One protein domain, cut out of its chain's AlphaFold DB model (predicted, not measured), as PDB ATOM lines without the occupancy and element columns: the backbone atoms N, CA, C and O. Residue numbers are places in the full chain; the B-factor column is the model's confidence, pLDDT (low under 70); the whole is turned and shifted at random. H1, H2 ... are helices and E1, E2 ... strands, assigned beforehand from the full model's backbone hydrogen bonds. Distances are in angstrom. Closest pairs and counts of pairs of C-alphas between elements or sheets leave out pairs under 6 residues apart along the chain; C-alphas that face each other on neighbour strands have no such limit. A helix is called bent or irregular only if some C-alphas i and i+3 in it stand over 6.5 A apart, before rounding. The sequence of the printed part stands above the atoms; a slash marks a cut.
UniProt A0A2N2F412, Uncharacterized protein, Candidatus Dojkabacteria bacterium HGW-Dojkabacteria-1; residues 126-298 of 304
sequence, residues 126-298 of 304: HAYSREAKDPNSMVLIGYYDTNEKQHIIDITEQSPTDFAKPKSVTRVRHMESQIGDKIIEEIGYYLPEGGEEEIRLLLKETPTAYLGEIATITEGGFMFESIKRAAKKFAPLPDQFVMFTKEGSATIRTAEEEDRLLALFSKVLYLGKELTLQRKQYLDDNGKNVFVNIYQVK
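What this domain is: This is residues 126 to 298 of the 304 residues of an uncharacterized protein of Candidatus Dojkabacteria bacterium HGW-Dojkabacteria-1 (UniProt A0A2N2F412). One large, twisted sheet of seven strands makes the middle, with helices on both faces: H1, H2 and H3 over one face, H4 and H5 on the other, which gives three layers. The hairpin of E1 and E2 reaches toward one end of the longest axis, and the helical hairpin of H2 and H3 lies toward the opposite end. The printed part has 173 residues with five named helices and seven named strands, in the order H1 E1 E2 E3 H2 H3 E4 H4 E5 H5 E6 E7, and the sheet runs E2 E1 E3 E4 E5 E7 E6, mixed, with E4 and E5 parallel. The class is mixed, helices and strands. The whole is compact, with a radius of gyration of the C-alphas of 16.0 A, and spans 49 by 38 by 33 A.

How they stand to each other: H1, residues 126 to 133, is on the sheet at a height of 8.8 A, over E1, residues 137 to 145, and only just over E3, residues 163 to 175, on which 3 of its C-alphas fall. Its line runs across the strands, at 89 degrees to E1 on the local plane; the closest C-alphas of H1 and E1 are those of Glu 131 and Ser 137, 5.3 A apart. E1 and the edge strand E2, residues 150 to 154, form a hairpin, with N 151 and O 143 at 2.9 A. E3 is antiparallel to E1, with N 140 and O 170 at 2.8 A, and bends by 76 degrees at residue 166. H2, residues 179 to 190, is on the same face as H1, at a height of 8.3 A, and runs along E5, residues 240 to 246, at 4 degrees on the local plane. H2 is irregular: C-alphas 186 and 189 are 7.7 A apart. H2 and H3, residues 195 to 202, touch as a helical hairpin, opposite ways at a shallow tilt of 30 degrees; their closest C-alphas, of Gly 180 and Arg 200, are 4.9 A apart. H3 lies over E7, residues 289 to 297, at a height of 9.7 A. E4, residues 208 to 216, is antiparallel to E3, with N 210 and O 173 at 2.8 A, and parallel to E5, with N 211 and O 242 at 2.9 A. H4, residues 222 to 233, is on the opposite face from H1, over E1 and E3 at a height of 8.3 A; E4, H4 and E5 form a strand-helix-strand unit, two parallel neighbour strands joined through a helix, with a right-handed crossover. H5, residues 255 to 268, is close to H4 but not clearly touching it, with the C-alphas of Lys 228 and Val 268, their closest, 7.3 A apart. E5, H5 and E6, residues 275 to 283, form a split unit of that kind, also right-handed, with E7 between the two strands. E7 is antiparallel to E5, with N 243 and O 293 at 2.9 A, and forms a hairpin with the edge strand E6, with N 278 and O 294 at 2.9 A. In H1, H3, H4 and H5 every O i to N i+4 pair is within hydrogen-bond range; in H2, 6 of 8 are.

Where its parts are: H1 begins with C-alpha 126 at (-44.016, 51.530, -19.498). E3 is the longest strand, 30.5 A from first to last C-alpha; E6 measures 26.0 A, E7 25.8 A, E1 24.4 A and E4 24.1 A. Of the helices, H5 measures 19.5 A, H2 17.4 A and H4 16.3 A. E7 ends with C-alpha 297 at (-17.005, 38.124, -25.684).

The domain as a whole: The two C-alphas farthest apart, of Asn 147 and Gly 194, are 49.8 A apart. The printed part has no cut, and no link is long. Residues 253 to 259, of which 255 to 259 belong to H5, stand free. The mean pLDDT of the printed part is 82.4; it is under 70 at residues 218 to 220, 247 to 269, 272 and 286 of this model.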
ATOM      1  N   HIS A 126     -45.163  50.698 -19.822       89.75
ATOM      2  CA  HIS A 126     -44.016  51.530 -19.498       89.75
ATOM      3  C   HIS A 126     -42.752  51.101 -20.267       89.75
ATOM      4  O   HIS A 126     -42.112  51.937 -20.901       89.75
ATOM      5  N   ALA A 127     -42.424  49.804 -20.311       88.38
ATOM      6  CA  ALA A 127     -41.259  49.317 -21.054       88.38
ATOM      7  C   ALA A 127     -41.373  49.579 -22.569       88.38
ATOM      8  O   ALA A 127     -40.463  50.122 -23.186       88.38
ATOM      9  N   TYR A 128     -42.499  49.251 -23.200       91.12
ATOM     10  CA  TYR A 128     -42.656  49.452 -24.644       91.12
ATOM     11  C   TYR A 128     -42.717  50.931 -25.037       91.12
ATOM     12  O   TYR A 128     -42.162  51.301 -26.072       91.12
ATOM     13  N   SER A 129     -43.361  51.777 -24.231       91.94
ATOM     14  CA  SER A 129     -43.437  53.220 -24.489       91.94
ATOM     15  C   SER A 129     -42.074  53.899 -24.347       91.94
ATOM     16  O   SER A 129     -41.676  54.651 -25.240       91.94
ATOM     17  N   ARG A 130     -41.316  53.564 -23.295       91.25
ATOM     18  CA  ARG A 130     -39.926  54.000 -23.106       91.25
ATOM     19  C   ARG A 130     -39.058  53.599 -24.302       91.25
ATOM     20  O   ARG A 130     -38.339  54.436 -24.845       91.25
ATOM     21  N   GLU A 131     -39.184  52.362 -24.784       91.19
ATOM     22  CA  GLU A 131     -38.316  51.843 -25.847       91.19
ATOM     23  C   GLU A 131     -38.680  52.398 -27.214       91.19
ATOM     24  O   GLU A 131     -37.796  52.595 -28.042       91.19
ATOM     25  N   ALA A 132     -39.961  52.682 -27.449       90.50
ATOM     26  CA  ALA A 132     -40.420  53.334 -28.667       90.50
ATOM     27  C   ALA A 132     -39.814  54.741 -28.848       90.50
ATOM     28  O   ALA A 132     -39.737  55.225 -29.976       90.50
ATOM     29  N   LYS A 133     -39.371  55.385 -27.759       89.44
ATOM     30  CA  LYS A 133     -38.767  56.728 -27.769       89.44
ATOM     31  C   LYS A 133     -37.256  56.749 -27.552       89.44
ATOM     32  O   LYS A 133     -36.625  57.769 -27.826       89.44
ATOM     33  N   ASP A 134     -36.666  55.660 -27.072       89.94
ATOM     34  CA  ASP A 134     -35.233  55.591 -26.808       89.94
ATOM     35  C   ASP A 134     -34.445  55.281 -28.099       89.94
ATOM     36  O   ASP A 134     -34.595  54.196 -28.667       89.94
ATOM     37  N   PRO A 135     -33.553  56.180 -28.565       89.25
ATOM     38  CA  PRO A 135     -32.733  55.935 -29.755       89.25
ATOM     39  C   PRO A 135     -31.748  54.768 -29.589       89.25
ATOM     40  O   PRO A 135     -31.259  54.229 -30.583       89.25
ATOM     41  N   ASN A 136     -31.454  54.368 -28.349       90.69
ATOM     42  CA  ASN A 136     -30.639  53.195 -28.037       90.69
ATOM     43  C   ASN A 136     -31.477  51.919 -27.934       90.69
ATOM     44  O   ASN A 136     -30.968  50.874 -27.540       90.69
ATOM     45  N   SER A 137     -32.750  51.985 -28.303       92.88
ATOM     46  CA  SER A 137     -33.660  50.858 -28.279       92.88
ATOM     47  C   SER A 137     -34.252  50.594 -29.659       92.88
ATOM     48  O   SER A 137     -34.091  51.348 -30.619       92.88
ATOM     49  N   MET A 138     -34.857  49.423 -29.787       92.56
ATOM     50  CA  MET A 138     -35.502  48.947 -30.994       92.56
ATOM     51  C   MET A 138     -36.709  48.120 -30.585       92.56
ATOM     52  O   MET A 138     -36.589  47.189 -29.787       92.56
ATOM     53  N   VAL A 139     -37.855  48.411 -31.190       93.31
ATOM     54  CA  VAL A 139     -39.063  47.607 -31.027       93.31
ATOM     55  C   VAL A 139     -39.485  47.156 -32.413       93.31
ATOM     56  O   VAL A 139     -40.043  47.913 -33.205       93.31
ATOM     57  N   LEU A 140     -39.167  45.906 -32.731       92.31
ATOM     58  CA  LEU A 140     -39.563  45.303 -33.991       92.31
ATOM     59  C   LEU A 140     -40.932  44.678 -33.841       92.31
ATOM     60  O   LEU A 140     -41.118  43.814 -32.989       92.31
ATOM     61  N   ILE A 141     -41.847  45.036 -34.731       92.00
ATOM     62  CA  ILE A 141     -43.123  44.344 -34.868       92.00
ATOM     63  C   ILE A 141     -43.195  43.652 -36.223       92.00
ATOM     64  O   ILE A 141     -42.755  44.181 -37.247       92.00
ATOM     65  N   GLY A 142     -43.755  42.450 -36.221       90.94
ATOM     66  CA  GLY A 142     -44.249  41.786 -37.412       90.94
ATOM     67  C   GLY A 142     -45.767  41.858 -37.446       90.94
ATOM     68  O   GLY A 142     -46.420  41.586 -36.437       90.94
ATOM     69  N   TYR A 143     -46.327  42.192 -38.605       90.88
ATOM     70  CA  TYR A 143     -47.772  42.284 -38.800       90.88
ATOM     71  C   TYR A 143     -48.175  41.913 -40.231       90.88
ATOM     72  O   TYR A 143     -47.335  41.863 -41.133       90.88
ATOM     73  N   TYR A 144     -49.461  41.627 -40.426       90.00
ATOM     74  CA  TYR A 144     -50.084  41.546 -41.745       90.00
ATOM     75  C   TYR A 144     -50.778  42.861 -42.065       90.00
ATOM     76  O   TYR A 144     -51.471  43.411 -41.203       90.00
ATOM     77  N   ASP A 145     -50.604  43.347 -43.291       90.75
ATOM     78  CA  ASP A 145     -51.399  44.461 -43.793       90.75
ATOM     79  C   ASP A 145     -52.807  44.025 -44.225       90.75
ATOM     80  O   ASP A 145     -53.153  42.840 -44.200       90.75
ATOM     81  N   THR A 146     -53.629  44.985 -44.646       88.00
ATOM     82  CA  THR A 146     -55.001  44.740 -45.127       88.00
ATOM     83  C   THR A 146     -55.081  43.850 -46.372       88.00
ATOM     84  O   THR A 146     -56.163  43.376 -46.705       88.00
ATOM     85  N   ASN A 147     -53.960  43.613 -47.063       91.00
ATOM     86  CA  ASN A 147     -53.843  42.706 -48.207       91.00
ATOM     87  C   ASN A 147     -53.199  41.360 -47.819       91.00
ATOM     88  O   ASN A 147     -52.729  40.632 -48.693       91.00
ATOM     89  N   GLU A 148     -53.129  41.047 -46.520       88.38
ATOM     90  CA  GLU A 148     -52.492  39.850 -45.955       88.38
ATOM     91  C   GLU A 148     -50.987  39.724 -46.255       88.38
ATOM     92  O   GLU A 148     -50.393  38.645 -46.139       88.38
ATOM     93  N   LYS A 149     -50.314  40.823 -46.607       89.88
ATOM     94  CA  LYS A 149     -48.865  40.820 -46.803       89.88
ATOM     95  C   LYS A 149     -48.156  41.010 -45.468       89.88
ATOM     96  O   LYS A 149     -48.512  41.868 -44.668       89.88
ATOM     97  N   GLN A 150     -47.114  40.212 -45.246       89.44
ATOM     98  CA  GLN A 150     -46.286  40.297 -44.045       89.44
ATOM     99  C   GLN A 150     -45.294  41.455 -44.121       89.44
ATOM    100  O   GLN A 150     -44.584  41.611 -45.119       89.44
ATOM    101  N   HIS A 151     -45.180  42.186 -43.017       90.06
ATOM    102  CA  HIS A 151     -44.223  43.270 -42.827       90.06
ATOM    103  C   HIS A 151     -43.468  43.086 -41.514       90.06
ATOM    104  O   HIS A 151     -44.010  42.539 -40.558       90.06
ATOM    105  N   ILE A 152     -42.213  43.545 -41.481       90.88
ATOM    106  CA  ILE A 152     -41.402  43.661 -40.262       90.88
ATOM    107  C   ILE A 152     -40.827  45.069 -40.225       90.88
ATOM    108  O   ILE A 152     -40.039  45.450 -41.104       90.88
ATOM    109  N   ILE A 153     -41.203  45.825 -39.202       92.12
ATOM    110  CA  ILE A 153     -40.836  47.230 -39.046       92.12
ATOM    111  C   ILE A 153     -40.269  47.493 -37.656       92.12
ATOM    112  O   ILE A 153     -40.600  46.773 -36.720       92.12
ATOM    113  N   ASP A 154     -39.417  48.508 -37.546       93.00
ATOM    114  CA  ASP A 154     -38.963  49.055 -36.270       93.00
ATOM    115  C   ASP A 154     -39.806  50.283 -35.935       93.00
ATOM    116  O   ASP A 154     -39.698  51.294 -36.628       93.00
ATOM    117  N   ILE A 155     -40.638  50.196 -34.895       91.81
ATOM    118  CA  ILE A 155     -41.548  51.293 -34.535       91.81
ATOM    119  C   ILE A 155     -40.822  52.514 -33.963       91.81
ATOM    120  O   ILE A 155     -41.422  53.578 -33.889       91.81
ATOM    121  N   THR A 156     -39.534  52.382 -33.616       89.69
ATOM    122  CA  THR A 156     -38.680  53.521 -33.229       89.69
ATOM    123  C   THR A 156     -38.229  54.357 -34.433       89.69
ATOM    124  O   THR A 156     -37.779  55.488 -34.273       89.69
ATOM    125  N   GLU A 157     -38.330  53.811 -35.652       89.31
ATOM    126  CA  GLU A 157     -37.872  54.460 -36.891       89.31
ATOM    127  C   GLU A 157     -39.017  54.755 -37.861       89.31
ATOM    128  O   GLU A 157     -38.969  55.730 -38.612       89.31
ATOM    129  N   GLN A 158     -40.032  53.893 -37.886       89.12
ATOM    130  CA  GLN A 158     -41.140  53.983 -38.824       89.12
ATOM    131  C   GLN A 158     -42.417  53.397 -38.229       89.12
ATOM    132  O   GLN A 158     -42.400  52.366 -37.564       89.12
ATOM    133  N   SER A 159     -43.551  54.004 -38.543       85.25
ATOM    134  CA  SER A 159     -44.852  53.525 -38.083       85.25
ATOM    135  C   SER A 159     -45.539  52.642 -39.134       85.25
ATOM    136  O   SER A 159     -45.276  52.798 -40.331       85.25
ATOM    137  N   PRO A 160     -46.427  51.717 -38.728       84.81
ATOM    138  CA  PRO A 160     -47.263  50.991 -39.677       84.81
ATOM    139  C   PRO A 160     -48.260  51.946 -40.355       84.81
ATOM    140  O   PRO A 160     -48.726  52.901 -39.739       84.81
ATOM    141  N   THR A 161     -48.575  51.704 -41.631       79.44
ATOM    142  CA  THR A 161     -49.518  52.538 -42.410       79.44
ATOM    143  C   THR A 161     -50.816  51.829 -42.783       79.44
ATOM    144  O   THR A 161     -51.829  52.490 -42.953       79.44
ATOM    145  N   ASP A 162     -50.788  50.499 -42.906       80.75
ATOM    146  CA  ASP A 162     -51.923  49.676 -43.351       80.75
ATOM    147  C   ASP A 162     -52.070  48.439 -42.452       80.75
ATOM    148  O   ASP A 162     -52.127  47.308 -42.928       80.75
ATOM    149  N   PHE A 163     -52.025  48.620 -41.133       81.56
ATOM    150  CA  PHE A 163     -52.060  47.505 -40.189       81.56
ATOM    151  C   PHE A 163     -53.405  46.765 -40.219       81.56
ATOM    152  O   PHE A 163     -54.459  47.379 -40.076       81.56
ATOM    153  N   ALA A 164     -53.369  45.433 -40.321       81.81
ATOM    154  CA  ALA A 164     -54.558  44.596 -40.151       81.81
ATOM    155  C   ALA A 164     -54.454  43.646 -38.959       81.81
ATOM    156  O   ALA A 164     -55.422  43.502 -38.215       81.81
ATOM    157  N   LYS A 165     -53.308  42.974 -38.778       86.94
ATOM    158  CA  LYS A 165     -53.202  41.898 -37.784       86.94
ATOM    159  C   LYS A 165     -51.805  41.771 -37.165       86.94
ATOM    160  O   LYS A 165     -50.834  41.653 -37.919       86.94
ATOM    161  N   PRO A 166     -51.684  41.716 -35.823       87.44
ATOM    162  CA  PRO A 166     -50.398  41.538 -35.155       87.44
ATOM    163  C   PRO A 166     -49.866  40.115 -35.369       87.44
ATOM    164  O   PRO A 166     -50.637  39.166 -35.498       87.44
ATOM    165  N   LYS A 167     -48.542  39.942 -35.419       88.00
ATOM    166  CA  LYS A 167     -47.920  38.620 -35.627       88.00
ATOM    167  C   LYS A 167     -46.754  38.347 -34.689       88.00
ATOM    168  O   LYS A 167     -46.639  37.230 -34.180       88.00
ATOM    169  N   SER A 168     -45.851  39.301 -34.511       88.00
ATOM    170  CA  SER A 168     -44.625  39.082 -33.747       88.00
ATOM    171  C   SER A 168     -44.068  40.374 -33.165       88.00
ATOM    172  O   SER A 168     -44.353  41.450 -33.680       88.00
ATOM    173  N   VAL A 169     -43.285  40.269 -32.096       90.00
ATOM    174  CA  VAL A 169     -42.655  41.408 -31.432       90.00
ATOM    175  C   VAL A 169     -41.295  41.008 -30.873       90.00
ATOM    176  O   VAL A 169     -41.138  39.896 -30.366       90.00
ATOM    177  N   THR A 170     -40.316  41.894 -31.021       88.81
ATOM    178  CA  THR A 170     -39.009  41.798 -30.369       88.81
ATOM    179  C   THR A 170     -38.635  43.163 -29.821       88.81
ATOM    180  O   THR A 170     -38.688  44.150 -30.559       88.81
ATOM    181  N   ARG A 171     -38.171  43.208 -28.574       90.25
ATOM    182  CA  ARG A 171     -37.604  44.412 -27.965       90.25
ATOM    183  C   ARG A 171     -36.106  44.245 -27.765       90.25
ATOM    184  O   ARG A 171     -35.647  43.229 -27.259       90.25
ATOM    185  N   VAL A 172     -35.332  45.243 -28.163       89.69
ATOM    186  CA  VAL A 172     -33.886  45.278 -27.934       89.69
ATOM    187  C   VAL A 172     -33.526  46.614 -27.333       89.69
ATOM    188  O   VAL A 172     -33.977  47.646 -27.819       89.69
ATOM    189  N   ARG A 173     -32.691  46.590 -26.302       91.19
ATOM    190  CA  ARG A 173     -32.243  47.781 -25.593       91.19
ATOM    191  C   ARG A 173     -30.730  47.763 -25.468       91.19
ATOM    192  O   ARG A 173     -30.160  46.792 -24.978       91.19
ATOM    193  N   HIS A 174     -30.077  48.827 -25.908       90.81
ATOM    194  CA  HIS A 174     -28.654  49.052 -25.707       90.81
ATOM    195  C   HIS A 174     -28.449  49.901 -24.450       90.81
ATOM    196  O   HIS A 174     -28.947  51.019 -24.335       90.81
ATOM    197  N   MET A 175     -27.746  49.345 -23.469       91.94
ATOM    198  CA  MET A 175     -27.528  49.943 -22.157       91.94
ATOM    199  C   MET A 175     -26.052  50.304 -21.999       91.94
ATOM    200  O   MET A 175     -25.197  49.430 -22.062       91.94
ATOM    201  N   GLU A 176     -25.758  51.578 -21.745       91.50
ATOM    202  CA  GLU A 176     -24.379  52.068 -21.562       91.50
ATOM    203  C   GLU A 176     -23.893  52.017 -20.104       91.50
ATOM    204  O   GLU A 176     -22.696  52.013 -19.836       91.50
ATOM    205  N   SER A 177     -24.823  52.047 -19.148       93.00
ATOM    206  CA  SER A 177     -24.539  52.140 -17.711       93.00
ATOM    207  C   SER A 177     -25.720  51.674 -16.869       93.00
ATOM    208  O   SER A 177     -26.849  51.601 -17.374       93.00
ATOM    209  N   GLN A 178     -25.452  51.426 -15.586       93.69
ATOM    210  CA  GLN A 178     -26.371  50.867 -14.596       93.69
ATOM    211  C   GLN A 178     -26.928  49.528 -15.074       93.69
ATOM    212  O   GLN A 178     -28.133  49.291 -15.033       93.69
ATOM    213  N   ILE A 179     -26.046  48.673 -15.600       94.50
ATOM    214  CA  ILE A 179     -26.450  47.457 -16.312       94.50
ATOM    215  C   ILE A 179     -27.193  46.521 -15.370       94.50
ATOM    216  O   ILE A 179     -28.269  46.043 -15.708       94.50
ATOM    217  N   GLY A 180     -26.645  46.305 -14.171       94.44
ATOM    218  CA  GLY A 180     -27.290  45.487 -13.147       94.44
ATOM    219  C   GLY A 180     -28.696  45.987 -12.822       94.44
ATOM    220  O   GLY A 180     -29.648  45.224 -12.933       94.44
ATOM    221  N   ASP A 181     -28.838  47.274 -12.495       93.94
ATOM    222  CA  ASP A 181     -30.134  47.862 -12.133       93.94
ATOM    223  C   ASP A 181     -31.151  47.771 -13.267       93.94
ATOM    224  O   ASP A 181     -32.271  47.324 -13.048       93.94
ATOM    225  N   LYS A 182     -30.746  48.136 -14.487       92.38
ATOM    226  CA  LYS A 182     -31.633  48.120 -15.652       92.38
ATOM    227  C   LYS A 182     -32.028  46.713 -16.061       92.38
ATOM    228  O   LYS A 182     -33.142  46.534 -16.512       92.38
ATOM    229  N   ILE A 183     -31.154  45.715 -15.927       92.19
ATOM    230  CA  ILE A 183     -31.544  44.326 -16.188       92.19
ATOM    231  C   ILE A 183     -32.528  43.850 -15.118       92.19
ATOM    232  O   ILE A 183     -33.531  43.240 -15.467       92.19
ATOM    233  N   ILE A 184     -32.289  44.154 -13.839       92.12
ATOM    234  CA  ILE A 184     -33.213  43.773 -12.762       92.12
ATOM    235  C   ILE A 184     -34.577  44.454 -12.904       92.12
ATOM    236  O   ILE A 184     -35.583  43.791 -12.692       92.12
ATOM    237  N   GLU A 185     -34.639  45.709 -13.347       87.75
ATOM    238  CA  GLU A 185     -35.909  46.377 -13.676       87.75
ATOM    239  C   GLU A 185     -36.741  45.579 -14.700       87.75
ATOM    240  O   GLU A 185     -37.964  45.567 -14.633       87.75
ATOM    241  N   GLU A 186     -36.084  44.884 -15.632       84.75
ATOM    242  CA  GLU A 186     -36.739  44.145 -16.719       84.75
ATOM    243  C   GLU A 186     -37.175  42.737 -16.314       84.75
ATOM    244  O   GLU A 186     -38.192  42.243 -16.795       84.75
ATOM    245  N   ILE A 187     -36.376  42.052 -15.488       85.31
ATOM    246  CA  ILE A 187     -36.575  40.622 -15.208       85.31
ATOM    247  C   ILE A 187     -36.857  40.303 -13.741       85.31
ATOM    248  O   ILE A 187     -37.175  39.156 -13.449       85.31
ATOM    249  N   GLY A 188     -36.727  41.271 -12.829       85.25
ATOM    250  CA  GLY A 188     -36.772  41.064 -11.378       85.25
ATOM    251  C   GLY A 188     -38.069  40.417 -10.902       85.25
ATOM    252  O   GLY A 188     -38.021  39.497 -10.097       85.25
ATOM    253  N   TYR A 189     -39.200  40.785 -11.512       78.62
ATOM    254  CA  TYR A 189     -40.507  40.170 -11.250       78.62
ATOM    255  C   TYR A 189     -40.537  38.648 -11.487       78.62
ATOM    256  O   TYR A 189     -41.347  37.942 -10.900       78.62
ATOM    257  N   TYR A 190     -39.650  38.118 -12.334       78.44
ATOM    258  CA  TYR A 190     -39.566  36.685 -12.621       78.44
ATOM    259  C   TYR A 190     -38.545  35.944 -11.750       78.44
ATOM    260  O   TYR A 190     -38.364  34.734 -11.922       78.44
ATOM    261  N   LEU A 191     -37.811  36.650 -10.888       85.88
ATOM    262  CA  LEU A 191     -36.742  36.071 -10.087       85.88
ATOM    263  C   LEU A 191     -37.241  35.753  -8.673       85.88
ATOM    264  O   LEU A 191     -37.923  36.570  -8.061       85.88
ATOM    265  N   PRO A 192     -36.857  34.595  -8.107       87.25
ATOM    266  CA  PRO A 192     -37.133  34.302  -6.709       87.25
ATOM    267  C   PRO A 192     -36.303  35.206  -5.789       87.25
ATOM    268  O   PRO A 192     -35.331  35.841  -6.215       87.25
ATOM    269  N   GLU A 193     -36.626  35.197  -4.495       87.38
ATOM    270  CA  GLU A 193     -35.857  35.909  -3.470       87.38
ATOM    271  C   GLU A 193     -34.349  35.588  -3.570       87.38
ATOM    272  O   GLU A 193     -33.934  34.427  -3.608       87.38
ATOM    273  N   GLY A 194     -33.519  36.634  -3.649       88.88
ATOM    274  CA  GLY A 194     -32.064  36.528  -3.825       88.88
ATOM    275  C   GLY A 194     -31.588  36.328  -5.271       88.88
ATOM    276  O   GLY A 194     -30.404  36.526  -5.546       88.88
ATOM    277  N   GLY A 195     -32.484  36.013  -6.213       91.00
ATOM    278  CA  GLY A 195     -32.151  35.847  -7.630       91.00
ATOM    279  C   GLY A 195     -31.603  37.123  -8.272       91.00
ATOM    280  O   GLY A 195     -30.672  37.055  -9.074       91.00
ATOM    281  N   GLU A 196     -32.110  38.294  -7.874       93.38
ATOM    282  CA  GLU A 196     -31.631  39.586  -8.378       93.38
ATOM    283  C   GLU A 196     -30.142  39.818  -8.087       93.38
ATOM    284  O   GLU A 196     -29.382  40.200  -8.978       93.38
ATOM    285  N   GLU A 197     -29.704  39.543  -6.855       94.06
ATOM    286  CA  GLU A 197     -28.306  39.718  -6.450       94.06
ATOM    287  C   GLU A 197     -27.390  38.741  -7.196       94.06
ATOM    288  O   GLU A 197     -26.313  39.118  -7.660       94.06
ATOM    289  N   GLU A 198     -27.838  37.497  -7.400       93.19
ATOM    290  CA  GLU A 198     -27.089  36.538  -8.214       93.19
ATOM    291  C   GLU A 198     -26.866  37.039  -9.643       93.19
ATOM    292  O   GLU A 198     -25.759  36.904 -10.167       93.19
ATOM    293  N   ILE A 199     -27.892  37.612 -10.278       93.88
ATOM    294  CA  ILE A 199     -27.769  38.162 -11.631       93.88
ATOM    295  C   ILE A 199     -26.826  39.366 -11.641       93.88
ATOM    296  O   ILE A 199     -25.935  39.429 -12.490       93.88
ATOM    297  N   ARG A 200     -26.955  40.283 -10.675       94.38
ATOM    298  CA  ARG A 200     -26.073  41.458 -10.547       94.38
ATOM    299  C   ARG A 200     -24.599  41.070 -10.463       94.38
ATOM    300  O   ARG A 200     -23.778  41.694 -11.127       94.38
ATOM    301  N   LEU A 201     -24.268  40.012  -9.719       93.50
ATOM    302  CA  LEU A 201     -22.893  39.524  -9.566       93.50
ATOM    303  C   LEU A 201     -22.292  38.931 -10.853       93.50
ATOM    304  O   LEU A 201     -21.067  38.863 -10.978       93.50
ATOM    305  N   LEU A 202     -23.120  38.484 -11.801       92.19
ATOM    306  CA  LEU A 202     -22.659  37.931 -13.081       92.19
ATOM    307  C   LEU A 202     -22.483  38.998 -14.167       92.19
ATOM    308  O   LEU A 202     -21.698  38.812 -15.105       92.19
ATOM    309  N   LEU A 203     -23.216  40.103 -14.059       94.00
ATOM    310  CA  LEU A 203     -23.176  41.186 -15.030       94.00
ATOM    311  C   LEU A 203     -21.914  42.029 -14.847       94.00
ATOM    312  O   LEU A 203     -21.565  42.459 -13.750       94.00
ATOM    313  N   LYS A 204     -21.230  42.309 -15.957       93.00
ATOM    314  CA  LYS A 204     -20.178  43.327 -15.991       93.00
ATOM    315  C   LYS A 204     -20.813  44.691 -16.222       93.00
ATOM    316  O   LYS A 204     -21.707  44.818 -17.059       93.00
ATOM    317  N   GLU A 205     -20.295  45.709 -15.544       93.44
ATOM    318  CA  GLU A 205     -20.652  47.107 -15.793       93.44
ATOM    319  C   GLU A 205     -19.922  47.605 -17.052       93.44
ATOM    320  O   GLU A 205     -18.873  48.244 -16.999       93.44
ATOM    321  N   THR A 206     -20.441  47.197 -18.207       91.75
ATOM    322  CA  THR A 206     -19.941  47.487 -19.555       91.75
ATOM    323  C   THR A 206     -21.141  47.665 -20.480       91.75
ATOM    324  O   THR A 206     -22.188  47.072 -20.188       91.75
ATOM    325  N   PRO A 207     -21.026  48.397 -21.607       91.75
ATOM    326  CA  PRO A 207     -22.111  48.471 -22.575       91.75
ATOM    327  C   PRO A 207     -22.673  47.081 -22.871       91.75
ATOM    328  O   PRO A 207     -21.909  46.125 -23.035       91.75
ATOM    329  N   THR A 208     -23.997  46.961 -22.833       91.69
ATOM    330  CA  THR A 208     -24.717  45.688 -22.890       91.69
ATOM    331  C   THR A 208     -25.940  45.820 -23.773       91.69
ATOM    332  O   THR A 208     -26.732  46.745 -23.615       91.69
ATOM    333  N   ALA A 209     -26.130  44.867 -24.677       89.38
ATOM    334  CA  ALA A 209     -27.377  44.744 -25.417       89.38
ATOM    335  C   ALA A 209     -28.272  43.737 -24.693       89.38
ATOM    336  O   ALA A 209     -27.905  42.578 -24.506       89.38
ATOM    337  N   TYR A 210     -29.443  44.194 -24.277       88.88
ATOM    338  CA  TYR A 210     -30.495  43.359 -23.733       88.88
ATOM    339  C   TYR A 210     -31.481  43.024 -24.848       88.88
ATOM    340  O   TYR A 210     -32.099  43.913 -25.437       88.88
ATOM    341  N   LEU A 211     -31.612  41.738 -25.151       84.19
ATOM    342  CA  LEU A 211     -32.689  41.226 -25.984       84.19
ATOM    343  C   LEU A 211     -33.847  40.870 -25.061       84.19
ATOM    344  O   LEU A 211     -33.896  39.778 -24.486       84.19
ATOM    345  N   GLY A 212     -34.735  41.851 -24.923       71.75
ATOM    346  CA  GLY A 212     -36.061  41.658 -24.373       71.75
ATOM    347  C   GLY A 212     -36.871  40.720 -25.263       71.75
ATOM    348  O   GLY A 212     -36.479  40.363 -26.375       71.75
ATOM    349  N   GLU A 213     -37.992  40.279 -24.723       72.62
ATOM    350  CA  GLU A 213     -38.799  39.166 -25.213       72.62
ATOM    351  C   GLU A 213     -38.941  39.114 -26.743       72.62
ATOM    352  O   GLU A 213     -39.259  40.106 -27.399       72.62
ATOM    353  N   ILE A 214     -38.743  37.920 -27.308       76.00
ATOM    354  CA  ILE A 214     -39.096  37.612 -28.695       76.00
ATOM    355  C   ILE A 214     -40.345  36.745 -28.659       76.00
ATOM    356  O   ILE A 214     -40.296  35.557 -28.323       76.00
ATOM    357  N   ALA A 215     -41.467  37.337 -29.039       76.19
ATOM    358  CA  ALA A 215     -42.757  36.676 -29.069       76.19
ATOM    359  C   ALA A 215     -43.252  36.582 -30.516       76.19
ATOM    360  O   ALA A 215     -43.115  37.500 -31.326       76.19
ATOM    361  N   THR A 216     -43.774  35.419 -30.900       76.31
ATOM    362  CA  THR A 216     -44.281  35.175 -32.255       76.31
ATOM    363  C   THR A 216     -45.544  34.326 -32.164       76.31
ATOM    364  O   THR A 216     -45.518  33.239 -31.597       76.31
ATOM    365  N   ILE A 217     -46.650  34.811 -32.732       70.94
ATOM    366  CA  ILE A 217     -47.947  34.121 -32.715       70.94
ATOM    367  C   ILE A 217     -47.978  32.930 -33.696       70.94
ATOM    368  O   ILE A 217     -48.705  31.961 -33.477       70.94
ATOM    369  N   THR A 218     -47.187  32.992 -34.776       66.75
ATOM    370  CA  THR A 218     -47.076  31.953 -35.823       66.75
ATOM    371  C   THR A 218     -45.612  31.555 -36.039       66.75
ATOM    372  O   THR A 218     -44.739  32.405 -35.951       66.75
ATOM    373  N   GLU A 219     -45.300  30.282 -36.299       55.06
ATOM    374  CA  GLU A 219     -43.901  29.810 -36.314       55.06
ATOM    375  C   GLU A 219     -43.043  30.385 -37.474       55.06
ATOM    376  O   GLU A 219     -43.503  30.502 -38.610       55.06
ATOM    377  N   GLY A 220     -41.758  30.667 -37.189       61.62
ATOM    378  CA  GLY A 220     -40.662  30.732 -38.172       61.62
ATOM    379  C   GLY A 220     -40.028  32.110 -38.460       61.62
ATOM    380  O   GLY A 220     -40.693  33.062 -38.854       61.62
ATOM    381  N   GLY A 221     -38.693  32.197 -38.341       70.56
ATOM    382  CA  GLY A 221     -37.826  33.214 -38.977       70.56
ATOM    383  C   GLY A 221     -37.699  34.594 -38.311       70.56
ATOM    384  O   GLY A 221     -36.665  35.243 -38.475       70.56
ATOM    385  N   PHE A 222     -38.690  35.037 -37.535       80.44
ATOM    386  CA  PHE A 222     -38.720  36.401 -36.982       80.44
ATOM    387  C   PHE A 222     -37.575  36.712 -36.007       80.44
ATOM    388  O   PHE A 222     -36.979  37.787 -36.073       80.44
ATOM    389  N   MET A 223     -37.207  35.750 -35.157       77.06
ATOM    390  CA  MET A 223     -36.046  35.865 -34.273       77.06
ATOM    391  C   MET A 223     -34.769  36.196 -35.063       77.06
ATOM    392  O   MET A 223     -34.059  37.137 -34.725       77.06
ATOM    393  N   PHE A 224     -34.488  35.457 -36.141       76.69
ATOM    394  CA  PHE A 224     -33.276  35.651 -36.943       76.69
ATOM    395  C   PHE A 224     -33.219  37.043 -37.568       76.69
ATOM    396  O   PHE A 224     -32.166  37.679 -37.574       76.69
ATOM    397  N   GLU A 225     -34.345  37.510 -38.105       81.38
ATOM    398  CA  GLU A 225     -34.447  38.855 -38.666       81.38
ATOM    399  C   GLU A 225     -34.257  39.921 -37.580       81.38
ATOM    400  O   GLU A 225     -33.527  40.889 -37.790       81.38
ATOM    401  N   SER A 226     -34.829  39.699 -36.394       82.19
ATOM    402  CA  SER A 226     -34.708  40.621 -35.264       82.19
ATOM    403  C   SER A 226     -33.262  40.785 -34.811       82.19
ATOM    404  O   SER A 226     -32.767  41.901 -34.670       82.19
ATOM    405  N   ILE A 227     -32.551  39.666 -34.682       78.56
ATOM    406  CA  ILE A 227     -31.132  39.624 -34.324       78.56
ATOM    407  C   ILE A 227     -30.286  40.356 -35.374       78.56
ATOM    408  O   ILE A 227     -29.441  41.175 -35.022       78.56
ATOM    409  N   LYS A 228     -30.523  40.113 -36.670       81.44
ATOM    410  CA  LYS A 228     -29.793  40.795 -37.754       81.44
ATOM    411  C   LYS A 228     -30.018  42.306 -37.752       81.44
ATOM    412  O   LYS A 228     -29.075  43.060 -37.992       81.44
ATOM    413  N   ARG A 229     -31.249  42.754 -37.499       86.50
ATOM    414  CA  ARG A 229     -31.575  44.183 -37.419       86.50
ATOM    415  C   ARG A 229     -30.944  44.839 -36.198       86.50
ATOM    416  O   ARG A 229     -30.319  45.881 -36.363       86.50
ATOM    417  N   ALA A 230     -30.984  44.179 -35.040       82.56
ATOM    418  CA  ALA A 230     -30.280  44.628 -33.839       82.56
ATOM    419  C   ALA A 230     -28.774  44.777 -34.098       82.56
ATOM    420  O   ALA A 230     -28.196  45.819 -33.806       82.56
ATOM    421  N   ALA A 231     -28.159  43.774 -34.737       80.75
ATOM    422  CA  ALA A 231     -26.745  43.792 -35.114       80.75
ATOM    423  C   ALA A 231     -26.376  44.999 -35.974       80.75
ATOM    424  O   ALA A 231     -25.319  45.594 -35.798       80.75
ATOM    425  N   LYS A 232     -27.247  45.335 -36.929       85.06
ATOM    426  CA  LYS A 232     -27.043  46.449 -37.850       85.06
ATOM    427  C   LYS A 232     -27.245  47.799 -37.160       85.06
ATOM    428  O   LYS A 232     -26.482  48.718 -37.439       85.06
ATOM    429  N   LYS A 233     -28.270  47.918 -36.309       86.25
ATOM    430  CA  LYS A 233     -28.633  49.162 -35.619       86.25
ATOM    431  C   LYS A 233     -27.625  49.537 -34.537       86.25
ATOM    432  O   LYS A 233     -27.201  50.683 -34.478       86.25
ATOM    433  N   PHE A 234     -27.187  48.561 -33.747       83.81
ATOM    434  CA  PHE A 234     -26.292  48.771 -32.606       83.81
ATOM    435  C   PHE A 234     -24.838  48.394 -32.915       83.81
ATOM    436  O   PHE A 234     -24.120  47.937 -32.035       83.81
ATOM    437  N   ALA A 235     -24.391  48.518 -34.169       82.50
ATOM    438  CA  ALA A 235     -22.997  48.253 -34.524       82.50
ATOM    439  C   ALA A 235     -22.073  49.409 -34.070       82.50
ATOM    440  O   ALA A 235     -22.370  50.563 -34.386       82.50
ATOM    441  N   PRO A 236     -20.908  49.133 -33.445       79.69
ATOM    442  CA  PRO A 236     -20.401  47.815 -33.059       79.69
ATOM    443  C   PRO A 236     -21.156  47.243 -31.855       79.69
ATOM    444  O   PRO A 236     -21.413  47.956 -30.892       79.69
ATOM    445  N   LEU A 237     -21.459  45.942 -31.893       77.81
ATOM    446  CA  LEU A 237     -22.181  45.305 -30.796       77.81
ATOM    447  C   LEU A 237     -21.356  45.282 -29.503       77.81
ATOM    448  O   LEU A 237     -20.144  45.039 -29.562       77.81
ATOM    449  N   PRO A 238     -22.012  45.465 -28.347       85.12
ATOM    450  CA  PRO A 238     -21.361  45.417 -27.048       85.12
ATOM    451  C   PRO A 238     -20.765  44.041 -26.762       85.12
ATOM    452  O   PRO A 238     -21.320  43.015 -27.154       85.12
ATOM    453  N   ASP A 239     -19.667  44.002 -26.007       86.75
ATOM    454  CA  ASP A 239     -19.001  42.751 -25.622       86.75
ATOM    455  C   ASP A 239     -19.804  41.919 -24.598       86.75
ATOM    456  O   ASP A 239     -19.410  40.795 -24.283       86.75
ATOM    457  N   GLN A 240     -20.929  42.440 -24.097       89.94
ATOM    458  CA  GLN A 240     -21.889  41.723 -23.263       89.94
ATOM    459  C   GLN A 240     -23.292  41.790 -23.875       89.94
ATOM    460  O   GLN A 240     -23.750  42.837 -24.334       89.94
ATOM    461  N   PHE A 241     -23.988  40.659 -23.852       87.38
ATOM    462  CA  PHE A 241     -25.354  40.530 -24.332       87.38
ATOM    463  C   PHE A 241     -26.169  39.678 -23.362       87.38
ATOM    464  O   PHE A 241     -25.711  38.623 -22.924       87.38
ATOM    465  N   VAL A 242     -27.368  40.136 -23.014       88.50
ATOM    466  CA  VAL A 242     -28.257  39.458 -22.062       88.50
ATOM    467  C   VAL A 242     -29.560  39.115 -22.763       88.50
ATOM    468  O   VAL A 242     -30.160  39.964 -23.418       88.50
ATOM    469  N   MET A 243     -30.006  37.873 -22.615       84.81
ATOM    470  CA  MET A 243     -31.267  37.393 -23.169       84.81
ATOM    471  C   MET A 243     -32.076  36.687 -22.086       84.81
ATOM    472  O   MET A 243     -31.623  35.697 -21.502       84.81
ATOM    473  N   PHE A 244     -33.287  37.186 -21.862       82.94
ATOM    474  CA  PHE A 244     -34.275  36.553 -21.000       82.94
ATOM    475  C   PHE A 244     -35.215  35.685 -21.835       82.94
ATOM    476  O   PHE A 244     -35.728  36.116 -22.868       82.94
ATOM    477  N   THR A 245     -35.438  34.450 -21.397       76.06
ATOM    478  CA  THR A 245     -36.394  33.537 -22.034       76.06
ATOM    479  C   THR A 245     -37.163  32.774 -20.973       76.06
ATOM    480  O   THR A 245     -36.567  32.318 -20.001       76.06
ATOM    481  N   LYS A 246     -38.455  32.559 -21.194       76.00
ATOM    482  CA  LYS A 246     -39.312  31.744 -20.329       76.00
ATOM    483  C   LYS A 246     -39.748  30.480 -21.065       76.00
ATOM    484  O   LYS A 246     -39.943  30.509 -22.286       76.00
ATOM    485  N   GLU A 247     -39.855  29.368 -20.348       69.88
ATOM    486  CA  GLU A 247     -40.304  28.080 -20.875       69.88
ATOM    487  C   GLU A 247     -41.611  28.248 -21.655       69.88
ATOM    488  O   GLU A 247     -42.582  28.772 -21.122       69.88
ATOM    489  N   GLY A 248     -41.629  27.817 -22.922       60.72
ATOM    490  CA  GLY A 248     -42.775  28.012 -23.816       60.72
ATOM    491  C   GLY A 248     -42.692  29.186 -24.777       60.72
ATOM    492  O   GLY A 248     -43.474  29.237 -25.727       60.72
ATOM    493  N   SER A 249     -41.743  30.104 -24.585       63.88
ATOM    494  CA  SER A 249     -41.523  31.191 -25.542       63.88
ATOM    495  C   SER A 249     -40.923  30.631 -26.828       63.88
ATOM    496  O   SER A 249     -40.383  29.522 -26.863       63.88
ATOM    497  N   ALA A 250     -41.039  31.390 -27.918       55.06
ATOM    498  CA  ALA A 250     -40.697  30.954 -29.271       55.06
ATOM    499  C   ALA A 250     -39.193  30.708 -29.505       55.06
ATOM    500  O   ALA A 250     -38.757  30.701 -30.657       55.06
ATOM    501  N   THR A 251     -38.380  30.557 -28.457       56.88
ATOM    502  CA  THR A 251     -36.948  30.788 -28.585       56.88
ATOM    503  C   THR A 251     -36.023  29.642 -28.221       56.88
ATOM    504  O   THR A 251     -34.987  29.566 -28.872       56.88
ATOM    505  N   ILE A 252     -36.343  28.707 -27.319       54.62
ATOM    506  CA  ILE A 252     -35.476  27.533 -27.069       54.62
ATOM    507  C   ILE A 252     -36.319  26.369 -26.525       54.62
ATOM    508  O   ILE A 252     -36.769  26.421 -25.383       54.62
ATOM    509  N   ARG A 253     -36.541  25.309 -27.315       53.06
ATOM    510  CA  ARG A 253     -37.252  24.089 -26.872       53.06
ATOM    511  C   ARG A 253     -36.279  22.971 -26.483       53.06
ATOM    512  O   ARG A 253     -36.670  22.036 -25.788       53.06
ATOM    513  N   THR A 254     -35.016  23.055 -26.914       57.06
ATOM    514  CA  THR A 254     -33.970  22.049 -26.658       57.06
ATOM    515  C   THR A 254     -32.577  22.674 -26.493       57.06
ATOM    516  O   THR A 254     -32.296  23.739 -27.041       57.06
ATOM    517  N   ALA A 255     -31.670  21.973 -25.803       55.44
ATOM    518  CA  ALA A 255     -30.257  22.366 -25.691       55.44
ATOM    519  C   ALA A 255     -29.543  22.440 -27.060       55.44
ATOM    520  O   ALA A 255     -28.651  23.253 -27.263       55.44
ATOM    521  N   GLU A 256     -29.968  21.635 -28.039       58.72
ATOM    522  CA  GLU A 256     -29.399  21.673 -29.390       58.72
ATOM    523  C   GLU A 256     -29.818  22.938 -30.165       58.72
ATOM    524  O   GLU A 256     -29.030  23.501 -30.926       58.72
ATOM    525  N   GLU A 257     -31.053  23.415 -29.978       64.06
ATOM    526  CA  GLU A 257     -31.507  24.696 -30.537       64.06
ATOM    527  C   GLU A 257     -30.772  25.878 -29.908       64.06
ATOM    528  O   GLU A 257     -30.413  26.817 -30.616       64.06
ATOM    529  N   GLU A 258     -30.492  25.806 -28.609       61.44
ATOM    530  CA  GLU A 258     -29.669  26.782 -27.900       61.44
ATOM    531  C   GLU A 258     -28.236  26.828 -28.427       61.44
ATOM    532  O   GLU A 258     -27.747  27.912 -28.740       61.44
ATOM    533  N   ASP A 259     -27.577  25.680 -28.596       60.50
ATOM    534  CA  ASP A 259     -26.224  25.611 -29.157       60.50
ATOM    535  C   ASP A 259     -26.182  26.153 -30.594       60.50
ATOM    536  O   ASP A 259     -25.235  26.834 -31.001       60.50
ATOM    537  N   ARG A 260     -27.240  25.910 -31.381       65.81
ATOM    538  CA  ARG A 260     -27.392  26.493 -32.724       65.81
ATOM    539  C   ARG A 260     -27.602  28.003 -32.670       65.81
ATOM    540  O   ARG A 260     -27.029  28.706 -33.503       65.81
ATOM    541  N   LEU A 261     -28.385  28.499 -31.713       67.50
ATOM    542  CA  LEU A 261     -28.609  29.926 -31.488       67.50
ATOM    543  C   LEU A 261     -27.313  30.626 -31.054       67.50
ATOM    544  O   LEU A 261     -26.956  31.655 -31.615       67.50
ATOM    545  N   LEU A 262     -26.562  30.022 -30.133       62.44
ATOM    546  CA  LEU A 262     -25.216  30.419 -29.712       62.44
ATOM    547  C   LEU A 262     -24.246  30.500 -30.892       62.44
ATOM    548  O   LEU A 262     -23.602  31.525 -31.113       62.44
ATOM    549  N   ALA A 263     -24.156  29.429 -31.683       62.38
ATOM    550  CA  ALA A 263     -23.278  29.373 -32.846       62.38
ATOM    551  C   ALA A 263     -23.673  30.406 -33.911       62.38
ATOM    552  O   ALA A 263     -22.811  30.964 -34.595       62.38
ATOM    553  N   LEU A 264     -24.971  30.668 -34.057       65.94
ATOM    554  CA  LEU A 264     -25.493  31.714 -34.919       65.94
ATOM    555  C   LEU A 264     -25.138  33.103 -34.383       65.94
ATOM    556  O   LEU A 264     -24.644  33.914 -35.159       65.94
ATOM    557  N   PHE A 265     -25.338  33.376 -33.092       66.75
ATOM    558  CA  PHE A 265     -24.968  34.643 -32.466       66.75
ATOM    559  C   PHE A 265     -23.478  34.932 -32.660       66.75
ATOM    560  O   PHE A 265     -23.130  35.975 -33.207       66.75
ATOM    561  N   SER A 266     -22.593  33.983 -32.355       63.56
ATOM    562  CA  SER A 266     -21.148  34.155 -32.564       63.56
ATOM    563  C   SER A 266     -20.785  34.444 -34.030       63.56
ATOM    564  O   SER A 266     -19.916  35.272 -34.314       63.56
ATOM    565  N   LYS A 267     -21.467  33.800 -34.991       64.62
ATOM    566  CA  LYS A 267     -21.208  33.986 -36.431       64.62
ATOM    567  C   LYS A 267     -21.806  35.269 -37.008       64.62
ATOM    568  O   LYS A 267     -21.177  35.890 -37.859       64.62
ATOM    569  N   VAL A 268     -23.023  35.628 -36.607       65.00
ATOM    570  CA  VAL A 268     -23.811  36.720 -37.201       65.00
ATOM    571  C   VAL A 268     -23.577  38.038 -36.475       65.00
ATOM    572  O   VAL A 268     -23.423  39.061 -37.133       65.00
ATOM    573  N   LEU A 269     -23.550  38.019 -35.142       66.69
ATOM    574  CA  LEU A 269     -23.427  39.226 -34.324       66.69
ATOM    575  C   LEU A 269     -21.965  39.630 -34.146       66.69
ATOM    576  O   LEU A 269     -21.591  40.772 -34.389       66.69
ATOM    577  N   TYR A 270     -21.116  38.679 -33.770       70.44
ATOM    578  CA  TYR A 270     -19.767  38.990 -33.302       70.44
ATOM    579  C   TYR A 270     -18.660  38.702 -34.320       70.44
ATOM    580  O   TYR A 270     -17.483  38.725 -33.966       70.44
ATOM    581  N   LEU A 271     -19.024  38.455 -35.586       70.31
ATOM    582  CA  LEU A 271     -18.103  38.300 -36.722       70.31
ATOM    583  C   LEU A 271     -16.928  37.340 -36.446       70.31
ATOM    584  O   LEU A 271     -15.807  37.567 -36.899       70.31
ATOM    585  N   GLY A 272     -17.182  36.259 -35.704       66.75
ATOM    586  CA  GLY A 272     -16.170  35.252 -35.385       66.75
ATOM    587  C   GLY A 272     -15.404  35.469 -34.078       66.75
ATOM    588  O   GLY A 272     -14.489  34.691 -33.816       66.75
ATOM    589  N   LYS A 273     -15.764  36.450 -33.234       75.69
ATOM    590  CA  LYS A 273     -15.312  36.444 -31.831       75.69
ATOM    591  C   LYS A 273     -15.928  35.244 -31.099       75.69
ATOM    592  O   LYS A 273     -17.099  34.913 -31.304       75.69
ATOM    593  N   GLU A 274     -15.147  34.611 -30.229       78.12
ATOM    594  CA  GLU A 274     -15.651  33.568 -29.334       78.12
ATOM    595  C   GLU A 274     -16.503  34.191 -28.219       78.12
ATOM    596  O   GLU A 274     -16.136  35.216 -27.643       78.12
ATOM    597  N   LEU A 275     -17.635  33.557 -27.904       79.06
ATOM    598  CA  LEU A 275     -18.515  33.943 -26.802       79.06
ATOM    599  C   LEU A 275     -18.470  32.884 -25.701       79.06
ATOM    600  O   LEU A 275     -18.465  31.686 -25.982       79.06
ATOM    601  N   THR A 276     -18.505  33.324 -24.449       85.12
ATOM    602  CA  THR A 276     -18.841  32.481 -23.298       85.12
ATOM    603  C   THR A 276     -20.300  32.695 -22.924       85.12
ATOM    604  O   THR A 276     -20.745  33.841 -22.876       85.12
ATOM    605  N   LEU A 277     -21.019  31.615 -22.613       84.56
ATOM    606  CA  LEU A 277     -22.379  31.662 -22.080       84.56
ATOM    607  C   LEU A 277     -22.372  31.327 -20.591       84.56
ATOM    608  O   LEU A 277     -21.862  30.282 -20.186       84.56
ATOM    609  N   GLN A 278     -22.996  32.186 -19.796       88.31
ATOM    610  CA  GLN A 278     -23.435  31.870 -18.446       88.31
ATOM    611  C   GLN A 278     -24.958  31.831 -18.436       88.31
ATOM    612  O   GLN A 278     -25.614  32.816 -18.770       88.31
ATOM    613  N   ARG A 279     -25.523  30.685 -18.062       86.06
ATOM    614  CA  ARG A 279     -26.966  30.504 -17.930       86.06
ATOM    615  C   ARG A 279     -27.344  30.373 -16.465       86.06
ATOM    616  O   ARG A 279     -26.781  29.547 -15.747       86.06
ATOM    617  N   LYS A 280     -28.350  31.141 -16.060       89.38
ATOM    618  CA  LYS A 280     -29.079  30.951 -14.809       89.38
ATOM    619  C   LYS A 280     -30.494  30.491 -15.111       89.38
ATOM    620  O   LYS A 280     -31.102  30.969 -16.064       89.38
ATOM    621  N   GLN A 281     -30.975  29.545 -14.317       88.88
ATOM    622  CA  GLN A 281     -32.313  28.981 -14.420       88.88
ATOM    623  C   GLN A 281     -33.006  29.140 -13.071       88.88
ATOM    624  O   GLN A 281     -32.438  28.752 -12.049       88.88
ATOM    625  N   TYR A 282     -34.223  29.674 -13.092       87.31
ATOM    626  CA  TYR A 282     -35.085  29.808 -11.920       87.31
ATOM    627  C   TYR A 282     -36.461  29.219 -12.217       87.31
ATOM    628  O   TYR A 282     -36.808  29.003 -13.380       87.31
ATOM    629  N   LEU A 283     -37.229  28.961 -11.162       82.69
ATOM    630  CA  LEU A 283     -38.665  28.730 -11.260       82.69
ATOM    631  C   LEU A 283     -39.362  30.037 -10.896       82.69
ATOM    632  O   LEU A 283     -39.033  30.612  -9.861       82.69
ATOM    633  N   ASP A 284     -40.275  30.491 -11.750       76.38
ATOM    634  CA  ASP A 284     -41.176  31.593 -11.412       76.38
ATOM    635  C   ASP A 284     -42.287  31.121 -10.454       76.38
ATOM    636  O   ASP A 284     -42.417  29.924 -10.166       76.38
ATOM    637  N   ASP A 285     -43.124  32.052  -9.995       70.62
ATOM    638  CA  ASP A 285     -44.231  31.765  -9.069       70.62
ATOM    639  C   ASP A 285     -45.274  30.793  -9.654       70.62
ATOM    640  O   ASP A 285     -45.976  30.089  -8.926       70.62
ATOM    641  N   ASN A 286     -45.307  30.655 -10.983       68.75
ATOM    642  CA  ASN A 286     -46.151  29.707 -11.711       68.75
ATOM    643  C   ASN A 286     -45.477  28.336 -11.935       68.75
ATOM    644  O   ASN A 286     -46.013  27.475 -12.647       68.75
ATOM    645  N   GLY A 287     -44.296  28.113 -11.351       76.19
ATOM    646  CA  GLY A 287     -43.522  26.879 -11.467       76.19
ATOM    647  C   GLY A 287     -42.931  26.643 -12.861       76.19
ATOM    648  O   GLY A 287     -42.660  25.494 -13.222       76.19
ATOM    649  N   LYS A 288     -42.762  27.694 -13.667       76.00
ATOM    650  CA  LYS A 288     -42.180  27.650 -15.015       76.00
ATOM    651  C   LYS A 288     -40.717  28.030 -14.982       76.00
ATOM    652  O   LYS A 288     -40.305  28.919 -14.242       76.00
ATOM    653  N   ASN A 289     -39.928  27.382 -15.835       79.69
ATOM    654  CA  ASN A 289     -38.520  27.729 -15.928       79.69
ATOM    655  C   ASN A 289     -38.342  29.076 -16.631       79.69
ATOM    656  O   ASN A 289     -38.802  29.273 -17.758       79.69
ATOM    657  N   VAL A 290     -37.606  29.975 -15.992       80.75
ATOM    658  CA  VAL A 290     -37.071  31.188 -16.610       80.75
ATOM    659  C   VAL A 290     -35.563  31.052 -16.732       80.75
ATOM    660  O   VAL A 290     -34.897  30.507 -15.851       80.75
ATOM    661  N   PHE A 291     -35.020  31.531 -17.842       83.56
ATOM    662  CA  PHE A 291     -33.603  31.453 -18.150       83.56
ATOM    663  C   PHE A 291     -33.055  32.847 -18.419       83.56
ATOM    664  O   PHE A 291     -33.535  33.559 -19.304       83.56
ATOM    665  N   VAL A 292     -31.996  33.195 -17.695       87.94
ATOM    666  CA  VAL A 292     -31.194  34.391 -17.943       87.94
ATOM    667  C   VAL A 292     -29.896  33.934 -18.589       87.94
ATOM    668  O   VAL A 292     -29.089  33.235 -17.972       87.94
ATOM    669  N   ASN A 293     -29.720  34.283 -19.860       85.75
ATOM    670  CA  ASN A 293     -28.562  33.910 -20.660       85.75
ATOM    671  C   ASN A 293     -27.657  35.134 -20.815       85.75
ATOM    672  O   ASN A 293     -28.050  36.118 -21.442       85.75
ATOM    673  N   ILE A 294     -26.455  35.069 -20.251       89.44
ATOM    674  CA  ILE A 294     -25.459  36.139 -20.290       89.44
ATOM    675  C   ILE A 294     -24.324  35.684 -21.204       89.44
ATOM    676  O   ILE A 294     -23.563  34.770 -20.881       89.44
ATOM    677  N   TYR A 295     -24.227  36.324 -22.359       86.75
ATOM    678  CA  TYR A 295     -23.197  36.094 -23.357       86.75
ATOM    679  C   TYR A 295     -22.129  37.165 -23.198       86.75
ATOM    680  O   TYR A 295     -22.434  38.355 -23.112       86.75
ATOM    681  N   GLN A 296     -20.870  36.752 -23.170       88.94
ATOM    682  CA  GLN A 296     -19.738  37.666 -23.075       88.94
ATOM    683  C   GLN A 296     -18.701  37.302 -24.124       88.94
ATOM    684  O   GLN A 296     -18.376  36.128 -24.298       88.94
ATOM    685  N   VAL A 297     -18.161  38.306 -24.809       85.88
ATOM    686  CA  VAL A 297     -17.005  38.124 -25.684       85.88
ATOM    687  C   VAL A 297     -15.833  37.646 -24.843       85.88
ATOM    688  O   VAL A 297     -15.476  38.236 -23.818       85.88
ATOM    689  N   LYS A 298     -15.225  36.549 -25.284       82.25
ATOM    690  CA  LYS A 298     -14.014  36.025 -24.678       82.25
ATOM    691  C   LYS A 298     -12.875  36.994 -24.984       82.25
ATOM    692  O   LYS A 298     -12.432  37.124 -26.122       82.25
TER     693      LYS A 298